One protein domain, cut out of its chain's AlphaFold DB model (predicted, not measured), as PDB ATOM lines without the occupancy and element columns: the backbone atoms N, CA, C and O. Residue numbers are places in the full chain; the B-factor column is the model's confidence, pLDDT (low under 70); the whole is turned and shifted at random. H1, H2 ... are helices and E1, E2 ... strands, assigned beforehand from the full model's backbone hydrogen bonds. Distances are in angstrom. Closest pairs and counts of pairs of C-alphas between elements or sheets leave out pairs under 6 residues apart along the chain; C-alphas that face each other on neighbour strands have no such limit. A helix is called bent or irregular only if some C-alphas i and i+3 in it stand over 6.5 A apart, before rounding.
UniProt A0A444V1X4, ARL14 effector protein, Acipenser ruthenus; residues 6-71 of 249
ATOM      1  N   ILE A   6     260.716 181.545 163.172       91.44
ATOM      2  CA  ILE A   6     260.509 181.827 164.603       91.44
ATOM      3  C   ILE A   6     261.833 182.083 165.338       91.44
ATOM      4  O   ILE A   6     261.899 182.964 166.188       91.44
ATOM      5  N   GLY A   7     262.888 181.336 165.002       91.31
ATOM      6  CA  GLY A   7     264.209 181.507 165.606       91.31
ATOM      7  C   GLY A   7     264.808 182.854 165.222       91.31
ATOM      8  O   GLY A   7     265.269 183.577 166.099       91.31
ATOM      9  N   ALA A   8     264.686 183.235 163.948       91.12
ATOM     10  CA  ALA A   8     265.082 184.554 163.460       91.12
ATOM     11  C   ALA A   8     264.341 185.687 164.184       91.12
ATOM     12  O   ALA A   8     264.958 186.631 164.671       91.12
ATOM     13  N   HIS A   9     263.022 185.562 164.362       90.75
ATOM     14  CA  HIS A   9     262.243 186.568 165.085       90.75
ATOM     15  C   HIS A   9     262.662 186.735 166.551       90.75
ATOM     16  O   HIS A   9     262.688 187.852 167.065       90.75
ATOM     17  N   CYS A  10     262.975 185.633 167.230       87.88
ATOM     18  CA  CYS A  10     263.373 185.656 168.635       87.88
ATOM     19  C   CYS A  10     264.866 185.970 168.842       87.88
ATOM     20  O   CYS A  10     265.307 186.008 169.990       87.88
ATOM     21  N   GLY A  11     265.649 186.174 167.772       88.75
ATOM     22  CA  GLY A  11     267.106 186.336 167.854       88.75
ATOM     23  C   GLY A  11     267.832 185.066 168.316       88.75
ATOM     24  O   GLY A  11     268.889 185.144 168.935       88.75
ATOM     25  N   GLN A  12     267.244 183.894 168.060       87.88
ATOM     26  CA  GLN A  12     267.714 182.567 168.476       87.88
ATOM     27  C   GLN A  12     268.031 181.672 167.266       87.88
ATOM     28  O   GLN A  12     267.755 180.471 167.259       87.88
ATOM     29  N   GLU A  13     268.590 182.244 166.201       87.44
ATOM     30  CA  GLU A  13     268.936 181.507 164.977       87.44
ATOM     31  C   GLU A  13     269.915 180.362 165.270       87.44
ATOM     32  O   GLU A  13     269.674 179.222 164.870       87.44
ATOM     33  N   GLU A  14     270.920 180.637 166.103       87.56
ATOM     34  CA  GLU A  14     271.934 179.681 166.571       87.56
ATOM     35  C   GLU A  14     271.350 178.510 167.386       87.56
ATOM     36  O   GLU A  14     271.963 177.447 167.522       87.56
ATOM     37  N   ASP A  15     270.141 178.672 167.932       88.38
ATOM     38  CA  ASP A  15     269.473 177.640 168.725       88.38
ATOM     39  C   ASP A  15     268.652 176.670 167.859       88.38
ATOM     40  O   ASP A  15     268.276 175.597 168.341       88.38
ATOM     41  N   CYS A  16     268.403 176.985 166.577       85.25
ATOM     42  CA  CYS A  16     267.479 176.244 165.703       85.25
ATOM     43  C   CYS A  16     267.800 174.744 165.559       85.25
ATOM     44  O   CYS A  16     266.913 173.956 165.221       85.25
ATOM     45  N   HIS A  17     269.034 174.334 165.848       80.50
ATOM     46  CA  HIS A  17     269.513 172.956 165.694       80.50
ATOM     47  C   HIS A  17     269.946 172.311 167.013       80.50
ATOM     48  O   HIS A  17     270.456 171.190 167.021       80.50
ATOM     49  N   LYS A  18     269.728 172.987 168.147       88.31
ATOM     50  CA  LYS A  18     270.053 172.426 169.455       88.31
ATOM     51  C   LYS A  18     269.143 171.244 169.763       88.31
ATOM     52  O   LYS A  18     267.919 171.330 169.701       88.31
ATOM     53  N   THR A  19     269.734 170.151 170.221       89.50
ATOM     54  CA  THR A  19     268.990 168.951 170.630       89.50
ATOM     55  C   THR A  19     268.612 168.952 172.115       89.50
ATOM     56  O   THR A  19     268.116 167.964 172.651       89.50
ATOM     57  N   THR A  20     268.788 170.090 172.800       89.38
ATOM     58  CA  THR A  20     268.539 170.253 174.241       89.38
ATOM     59  C   THR A  20     267.119 169.864 174.658       89.38
ATOM     60  O   THR A  20     266.917 169.304 175.734       89.38
ATOM     61  N   TYR A  21     266.118 170.160 173.824       87.69
ATOM     62  CA  TYR A  21     264.710 169.891 174.142       87.69
ATOM     63  C   TYR A  21     264.108 168.732 173.344       87.69
ATOM     64  O   TYR A  21     263.086 168.181 173.758       87.69
ATOM     65  N   THR A  22     264.725 168.360 172.223       89.56
ATOM     66  CA  THR A  22     264.241 167.337 171.294       89.56
ATOM     67  C   THR A  22     265.415 166.660 170.596       89.56
ATOM     68  O   THR A  22     266.416 167.304 170.306       89.56
ATOM     69  N   LYS A  23     265.290 165.364 170.305       89.38
ATOM     70  CA  LYS A  23     266.282 164.627 169.507       89.38
ATOM     71  C   LYS A  23     266.073 164.818 168.002       89.38
ATOM     72  O   LYS A  23     266.978 164.542 167.226       89.38
ATOM     73  N   ASN A  24     264.892 165.288 167.600       88.50
ATOM     74  CA  ASN A  24     264.539 165.495 166.204       88.50
ATOM     75  C   ASN A  24     265.077 166.846 165.735       88.50
ATOM     76  O   ASN A  24     264.850 167.870 166.379       88.50
ATOM     77  N   THR A  25     265.738 166.844 164.586       88.19
ATOM     78  CA  THR A  25     266.220 168.044 163.902       88.19
ATOM     79  C   THR A  25     265.476 168.208 162.587       88.19
ATOM     80  O   THR A  25     265.145 167.222 161.934       88.19
ATOM     81  N   GLY A  26     265.216 169.447 162.190       89.81
ATOM     82  CA  GLY A  26     264.472 169.748 160.971       89.81
ATOM     83  C   GLY A  26     263.564 170.954 161.148       89.81
ATOM     84  O   GLY A  26     263.424 171.489 162.253       89.81
ATOM     85  N   ILE A  27     262.967 171.365 160.037       92.12
ATOM     86  CA  ILE A  27     262.109 172.537 159.929       92.12
ATOM     87  C   ILE A  27     260.737 172.074 159.450       92.12
ATOM     88  O   ILE A  27     260.635 171.286 158.514       92.12
ATOM     89  N   LEU A  28     259.701 172.565 160.114       91.62
ATOM     90  CA  LEU A  28     258.300 172.355 159.788       91.62
ATOM     91  C   LEU A  28     257.705 173.661 159.279       91.62
ATOM     92  O   LEU A  28     258.090 174.754 159.724       91.62
ATOM     93  N   LYS A  29     256.711 173.561 158.399       92.31
ATOM     94  CA  LYS A  29     255.883 174.728 158.084       92.31
ATOM     95  C   LYS A  29     254.911 174.959 159.228       92.31
ATOM     96  O   LYS A  29     254.303 174.031 159.753       92.31
ATOM     97  N   LEU A  30     254.694 176.220 159.581       90.44
ATOM     98  CA  LEU A  30     253.780 176.578 160.664       90.44
ATOM     99  C   LEU A  30     252.339 176.076 160.405       90.44
ATOM    100  O   LEU A  30     251.600 175.763 161.341       90.44
ATOM    101  N   LEU A  31     251.947 175.966 159.132       90.25
ATOM    102  CA  LEU A  31     250.642 175.452 158.707       90.25
ATOM    103  C   LEU A  31     250.474 173.936 158.897       90.25
ATOM    104  O   LEU A  31     249.339 173.484 159.016       90.25
ATOM    105  N   GLU A  32     251.563 173.171 158.977       90.44
ATOM    106  CA  GLU A  32     251.522 171.720 159.232       90.44
ATOM    107  C   GLU A  32     251.179 171.408 160.696       90.44
ATOM    108  O   GLU A  32     250.723 170.312 161.018       90.44
ATOM    109  N   LEU A  33     251.353 172.383 161.598       89.69
ATOM    110  CA  LEU A  33     250.953 172.243 162.992       89.69
ATOM    111  C   LEU A  33     249.431 172.397 163.157       89.69
ATOM    112  O   LEU A  33     248.830 173.275 162.523       89.69
ATOM    113  N   PRO A  34     248.814 171.631 164.082       93.25
ATOM    114  CA  PRO A  34     247.434 171.841 164.508       93.25
ATOM    115  C   PRO A  34     247.167 173.293 164.920       93.25
ATOM    116  O   PRO A  34     248.034 173.941 165.513       93.25
ATOM    117  N   LEU A  35     245.951 173.784 164.654       91.44
ATOM    118  CA  LEU A  35     245.566 175.182 164.880       91.44
ATOM    119  C   LEU A  35     245.841 175.648 166.318       91.44
ATOM    120  O   LEU A  35     246.446 176.699 166.512       91.44
ATOM    121  N   GLU A  36     245.472 174.845 167.316       92.00
ATOM    122  CA  GLU A  36     245.678 175.160 168.738       92.00
ATOM    123  C   GLU A  36     247.162 175.341 169.081       92.00
ATOM    124  O   GLU A  36     247.564 176.310 169.729       92.00
ATOM    125  N   LYS A  37     248.009 174.423 168.597       92.81
ATOM    126  CA  LYS A  37     249.462 174.490 168.793       92.81
ATOM    127  C   LYS A  37     250.044 175.710 168.097       92.81
ATOM    128  O   LYS A  37     250.880 176.399 168.672       92.81
ATOM    129  N   ARG A  38     249.584 175.998 166.880       92.81
ATOM    130  CA  ARG A  38     250.001 177.173 166.119       92.81
ATOM    131  C   ARG A  38     249.686 178.462 166.871       92.81
ATOM    132  O   ARG A  38     250.586 179.268 167.079       92.81
ATOM    133  N   GLN A  39     248.444 178.624 167.325       91.75
ATOM    134  CA  GLN A  39     248.016 179.791 168.097       91.75
ATOM    135  C   GLN A  39     248.853 179.950 169.366       91.75
ATOM    136  O   GLN A  39     249.387 181.027 169.621       91.75
ATOM    137  N   LEU A  40     249.036 178.872 170.132       93.25
ATOM    138  CA  LEU A  40     249.820 178.914 171.362       93.25
ATOM    139  C   LEU A  40     251.287 179.286 171.106       93.25
ATOM    140  O   LEU A  40     251.864 180.058 171.871       93.25
ATOM    141  N   LEU A  41     251.882 178.753 170.036       94.31
ATOM    142  CA  LEU A  41     253.250 179.071 169.638       94.31
ATOM    143  C   LEU A  41     253.385 180.553 169.295       94.31
ATOM    144  O   LEU A  41     254.217 181.223 169.899       94.31
ATOM    145  N   LEU A  42     252.536 181.062 168.398       92.75
ATOM    146  CA  LEU A  42     252.534 182.467 167.978       92.75
ATOM    147  C   LEU A  42     252.347 183.412 169.170       92.75
ATOM    148  O   LEU A  42     253.080 184.390 169.320       92.75
ATOM    149  N   ARG A  43     251.414 183.083 170.075       92.44
ATOM    150  CA  ARG A  43     251.174 183.869 171.291       92.44
ATOM    151  C   ARG A  43     252.387 183.884 172.217       92.44
ATOM    152  O   ARG A  43     252.630 184.916 172.826       92.44
ATOM    153  N   ARG A  44     253.147 182.790 172.338       94.38
ATOM    154  CA  ARG A  44     254.329 182.702 173.222       94.38
ATOM    155  C   ARG A  44     255.604 183.288 172.620       94.38
ATOM    156  O   ARG A  44     256.438 183.778 173.377       94.38
ATOM    157  N   SER A  45     255.763 183.217 171.301       91.62
ATOM    158  CA  SER A  45     256.894 183.813 170.581       91.62
ATOM    159  C   SER A  45     256.670 185.284 170.232       91.62
ATOM    160  O   SER A  45     257.599 185.934 169.766       91.62
ATOM    161  N   ASN A  46     255.453 185.806 170.449       90.44
ATOM    162  CA  ASN A  46     255.011 187.130 170.004       90.44
ATOM    163  C   ASN A  46     255.123 187.324 168.476       90.44
ATOM    164  O   ASN A  46     255.184 188.448 167.976       90.44
ATOM    165  N   PHE A  47     255.123 186.218 167.726       88.81
ATOM    166  CA  PHE A  47     255.196 186.248 166.275       88.81
ATOM    167  C   PHE A  47     253.812 186.555 165.702       88.81
ATOM    168  O   PHE A  47     252.850 185.830 165.952       88.81
ATOM    169  N   LYS A  48     253.701 187.651 164.948       84.94
ATOM    170  CA  LYS A  48     252.424 188.114 164.373       84.94
ATOM    171  C   LYS A  48     252.194 187.656 162.936       84.94
ATOM    172  O   LYS A  48     251.078 187.754 162.442       84.94
ATOM    173  N   ASN A  49     253.244 187.201 162.263       79.12
ATOM    174  CA  ASN A  49     253.161 186.784 160.877       79.12
ATOM    175  C   ASN A  49     252.707 185.307 160.813       79.12
ATOM    176  O   ASN A  49     253.179 184.466 161.574       79.12
ATOM    177  N   GLN A  50     251.737 184.998 159.954       78.06
ATOM    178  CA  GLN A  50     251.239 183.634 159.748       78.06
ATOM    179  C   GLN A  50     251.233 183.268 158.258       78.06
ATOM    180  O   GLN A  50     250.340 182.571 157.772       78.06
ATOM    181  N   ASP A  51     252.234 183.747 157.526       81.88
ATOM    182  CA  ASP A  51     252.368 183.496 156.098       81.88
ATOM    183  C   ASP A  51     252.662 182.014 155.832       81.88
ATOM    184  O   ASP A  51     253.217 181.298 156.674       81.88
ATOM    185  N   SER A  52     252.337 181.552 154.623       79.25
ATOM    186  CA  SER A  52     252.565 180.168 154.179       79.25
ATOM    187  C   SER A  52     254.045 179.766 154.127       79.25
ATOM    188  O   SER A  52     254.362 178.575 154.090       79.25
ATOM    189  N   THR A  53     254.946 180.746 154.156       86.25
ATOM    190  CA  THR A  53     256.404 180.581 154.213       86.25
ATOM    191  C   THR A  53     256.943 180.537 155.641       86.25
ATOM    192  O   THR A  53     258.127 180.261 155.832       86.25
ATOM    193  N   THR A  54     256.105 180.784 156.653       91.12
ATOM    194  CA  THR A  54     256.541 180.783 158.049       91.12
ATOM    195  C   THR A  54     256.940 179.380 158.476       91.12
ATOM    196  O   THR A  54     256.158 178.426 158.384       91.12
ATOM    197  N   THR A  55     258.150 179.268 159.014       93.88
ATOM    198  CA  THR A  55     258.713 177.999 159.460       93.88
ATOM    199  C   THR A  55     259.081 177.998 160.938       93.88
ATOM    200  O   THR A  55     259.436 179.019 161.532       93.88
ATOM    201  N   VAL A  56     259.035 176.810 161.535       93.81
ATOM    202  CA  VAL A  56     259.461 176.545 162.908       93.81
ATOM    203  C   VAL A  56     260.277 175.258 162.935       93.81
ATOM    204  O   VAL A  56     259.886 174.258 162.343       93.81
ATOM    205  N   CYS A  57     261.428 175.255 163.602       93.94
ATOM    206  CA  CYS A  57     262.187 174.024 163.797       93.94
ATOM    207  C   CYS A  57     261.668 173.232 165.001       93.94
ATOM    208  O   CYS A  57     261.083 173.795 165.931       93.94
ATOM    209  N   TYR A  58     261.954 171.930 165.038       93.06
ATOM    210  CA  TYR A  58     261.552 171.070 166.157       93.06
ATOM    211  C   TYR A  58     262.076 171.562 167.518       93.06
ATOM    212  O   TYR A  58     261.413 171.368 168.541       93.06
ATOM    213  N   HIS A  59     263.245 172.218 167.552       94.19
ATOM    214  CA  HIS A  59     263.773 172.824 168.776       94.19
ATOM    215  C   HIS A  59     262.839 173.916 169.307       94.19
ATOM    216  O   HIS A  59     262.391 173.836 170.452       94.19
ATOM    217  N   HIS A  60     262.515 174.904 168.469       93.69
ATOM    218  CA  HIS A  60     261.661 176.032 168.837       93.69
ATOM    219  C   HIS A  60     260.217 175.601 169.088       93.69
ATOM    220  O   HIS A  60     259.606 176.063 170.050       93.69
ATOM    221  N   GLU A  61     259.688 174.653 168.312       94.62
ATOM    222  CA  GLU A  61     258.385 174.049 168.595       94.62
ATOM    223  C   GLU A  61     258.363 173.473 170.020       94.62
ATOM    224  O   GLU A  61     257.491 173.807 170.827       94.62
ATOM    225  N   LYS A  62     259.355 172.646 170.376       94.69
ATOM    226  CA  LYS A  62     259.413 172.016 171.697       94.69
ATOM    227  C   LYS A  62     259.687 173.021 172.816       94.69
ATOM    228  O   LYS A  62     259.128 172.869 173.908       94.69
ATOM    229  N   LEU A  63     260.505 174.039 172.551       94.25
ATOM    230  CA  LEU A  63     260.762 175.151 173.461       94.25
ATOM    231  C   LEU A  63     259.452 175.873 173.790       94.25
ATOM    232  O   LEU A  63     259.063 175.916 174.958       94.25
ATOM    233  N   PHE A  64     258.738 176.370 172.778       94.69
ATOM    234  CA  PHE A  64     257.539 177.180 172.978       94.69
ATOM    235  C   PHE A  64     256.333 176.364 173.429       94.69
ATOM    236  O   PHE A  64     255.608 176.813 174.312       94.69
ATOM    237  N   LEU A  65     256.105 175.164 172.898       94.25
ATOM    238  CA  LEU A  65     254.930 174.364 173.262       94.25
ATOM    239  C   LEU A  65     255.134 173.568 174.550       94.25
ATOM    240  O   LEU A  65     254.221 173.495 175.371       94.25
ATOM    241  N   GLY A  66     256.325 172.996 174.747       92.50
ATOM    242  CA  GLY A  66     256.591 172.061 175.841       92.50
ATOM    243  C   GLY A  66     257.344 172.649 177.032       92.50
ATOM    244  O   GLY A  66     257.062 172.280 178.171       92.50
ATOM    245  N   LYS A  67     258.326 173.530 176.806       93.88
ATOM    246  CA  LYS A  67     259.245 173.987 177.867       93.88
ATOM    247  C   LYS A  67     258.984 175.408 178.353       93.88
ATOM    248  O   LYS A  67     259.398 175.731 179.462       93.88
ATOM    249  N   TYR A  68     258.248 176.213 177.594       94.81
ATOM    250  CA  TYR A  68     258.038 177.636 177.855       94.81
ATOM    251  C   TYR A  68     257.632 177.935 179.298       94.81
ATOM    252  O   TYR A  68     258.334 178.675 179.978       94.81
ATOM    253  N   SER A  69     256.557 177.304 179.786       93.81
ATOM    254  CA  SER A  69     256.055 177.491 181.157       93.81
ATOM    255  C   SER A  69     257.056 177.027 182.219       93.81
ATOM    256  O   SER A  69     257.265 177.691 183.235       93.81
ATOM    257  N   PHE A  70     257.743 175.910 181.977       92.81
ATOM    258  CA  PHE A  70     258.754 175.395 182.899       92.81
ATOM    259  C   PHE A  70     259.929 176.369 183.062       92.81
ATOM    260  O   PHE A  70     260.393 176.581 184.182       92.81
ATOM    261  N   LEU A  71     260.354 177.007 181.970       92.69
ATOM    262  CA  LEU A  71     261.464 177.961 181.954       92.69
ATOM    263  C   LEU A  71     261.141 179.299 182.638       92.69
ATOM    264  O   LEU A  71     262.062 180.041 182.973       92.69
TER     265      LEU A  71
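Overview. This is residues 6 to 71 of the 249 residues of the protein "ARL14 effector protein" of Acipenser ruthenus (UniProt A0A444V1X4). A tiny ladder of two antiparallel strands, E1 and E2, sits at one end of a small rounded body, and H3 leads away from it straight after E2. H2 crosses beside H3 at a steep angle, the short H1 lies near E2, and a long loop, residues 10 to 26, swings round the outside from H1 to E1. The printed part has 66 residues, with three named helices and two named strands in the order H1, E1, H2, E2, H3; the class is mostly helix. It is compact, with a radius of gyration of the C-alphas of 10.8 A and spans of 27 by 23 by 21 A.

Along the chain. Strand E1 is residues 27 to 29, and E2 is residues 55 to 57. H3, residues 58 to 71, measures 17.2 A and ends with C-alpha 71 at (261.464, 177.961, 181.954). It is irregular: C-alphas 66 and 69 are 7.6 A apart. H2, residues 35 to 45, measures 15.3 A. H1, residues 6 to 9, begins with C-alpha 6 at (260.509, 181.827, 164.603).

Arrangement. E1 and E2 are antiparallel neighbours at 145 degrees, with N 28 and O 56 at 2.8 A and N 56 and O 28 at 2.9 A, within hydrogen-bond range. The closest C-alphas of E1 and H3, Ile 27 and Tyr 58, are 6.4 A apart. H2 and H3 touch, closest at the C-alphas of Leu 41 and Phe 64, 5.8 A; they run the same way at a steep tilt of 67 degrees, only just short of about perpendicular. H1 and H3 are close but not clearly touching, closest at the C-alphas of Gly 7 and His 60, 6.8 A. The closest C-alphas of H1 and E2, Ile 6 and Val 56, are 5.6 A apart. Every O i to N i+4 pair is within hydrogen-bond range in H2, and 7 of 10 in H3; H1 is too short for such a pair.

Size, cuts and confidence. The C-alphas farthest apart, Ser 52 and Phe 70, are 29.8 A from each other. The printed part has no cut. The link from H1 to E1, 17 residues, is long. Mean pLDDT of the printed part is 90.4, and no printed residue is under 70.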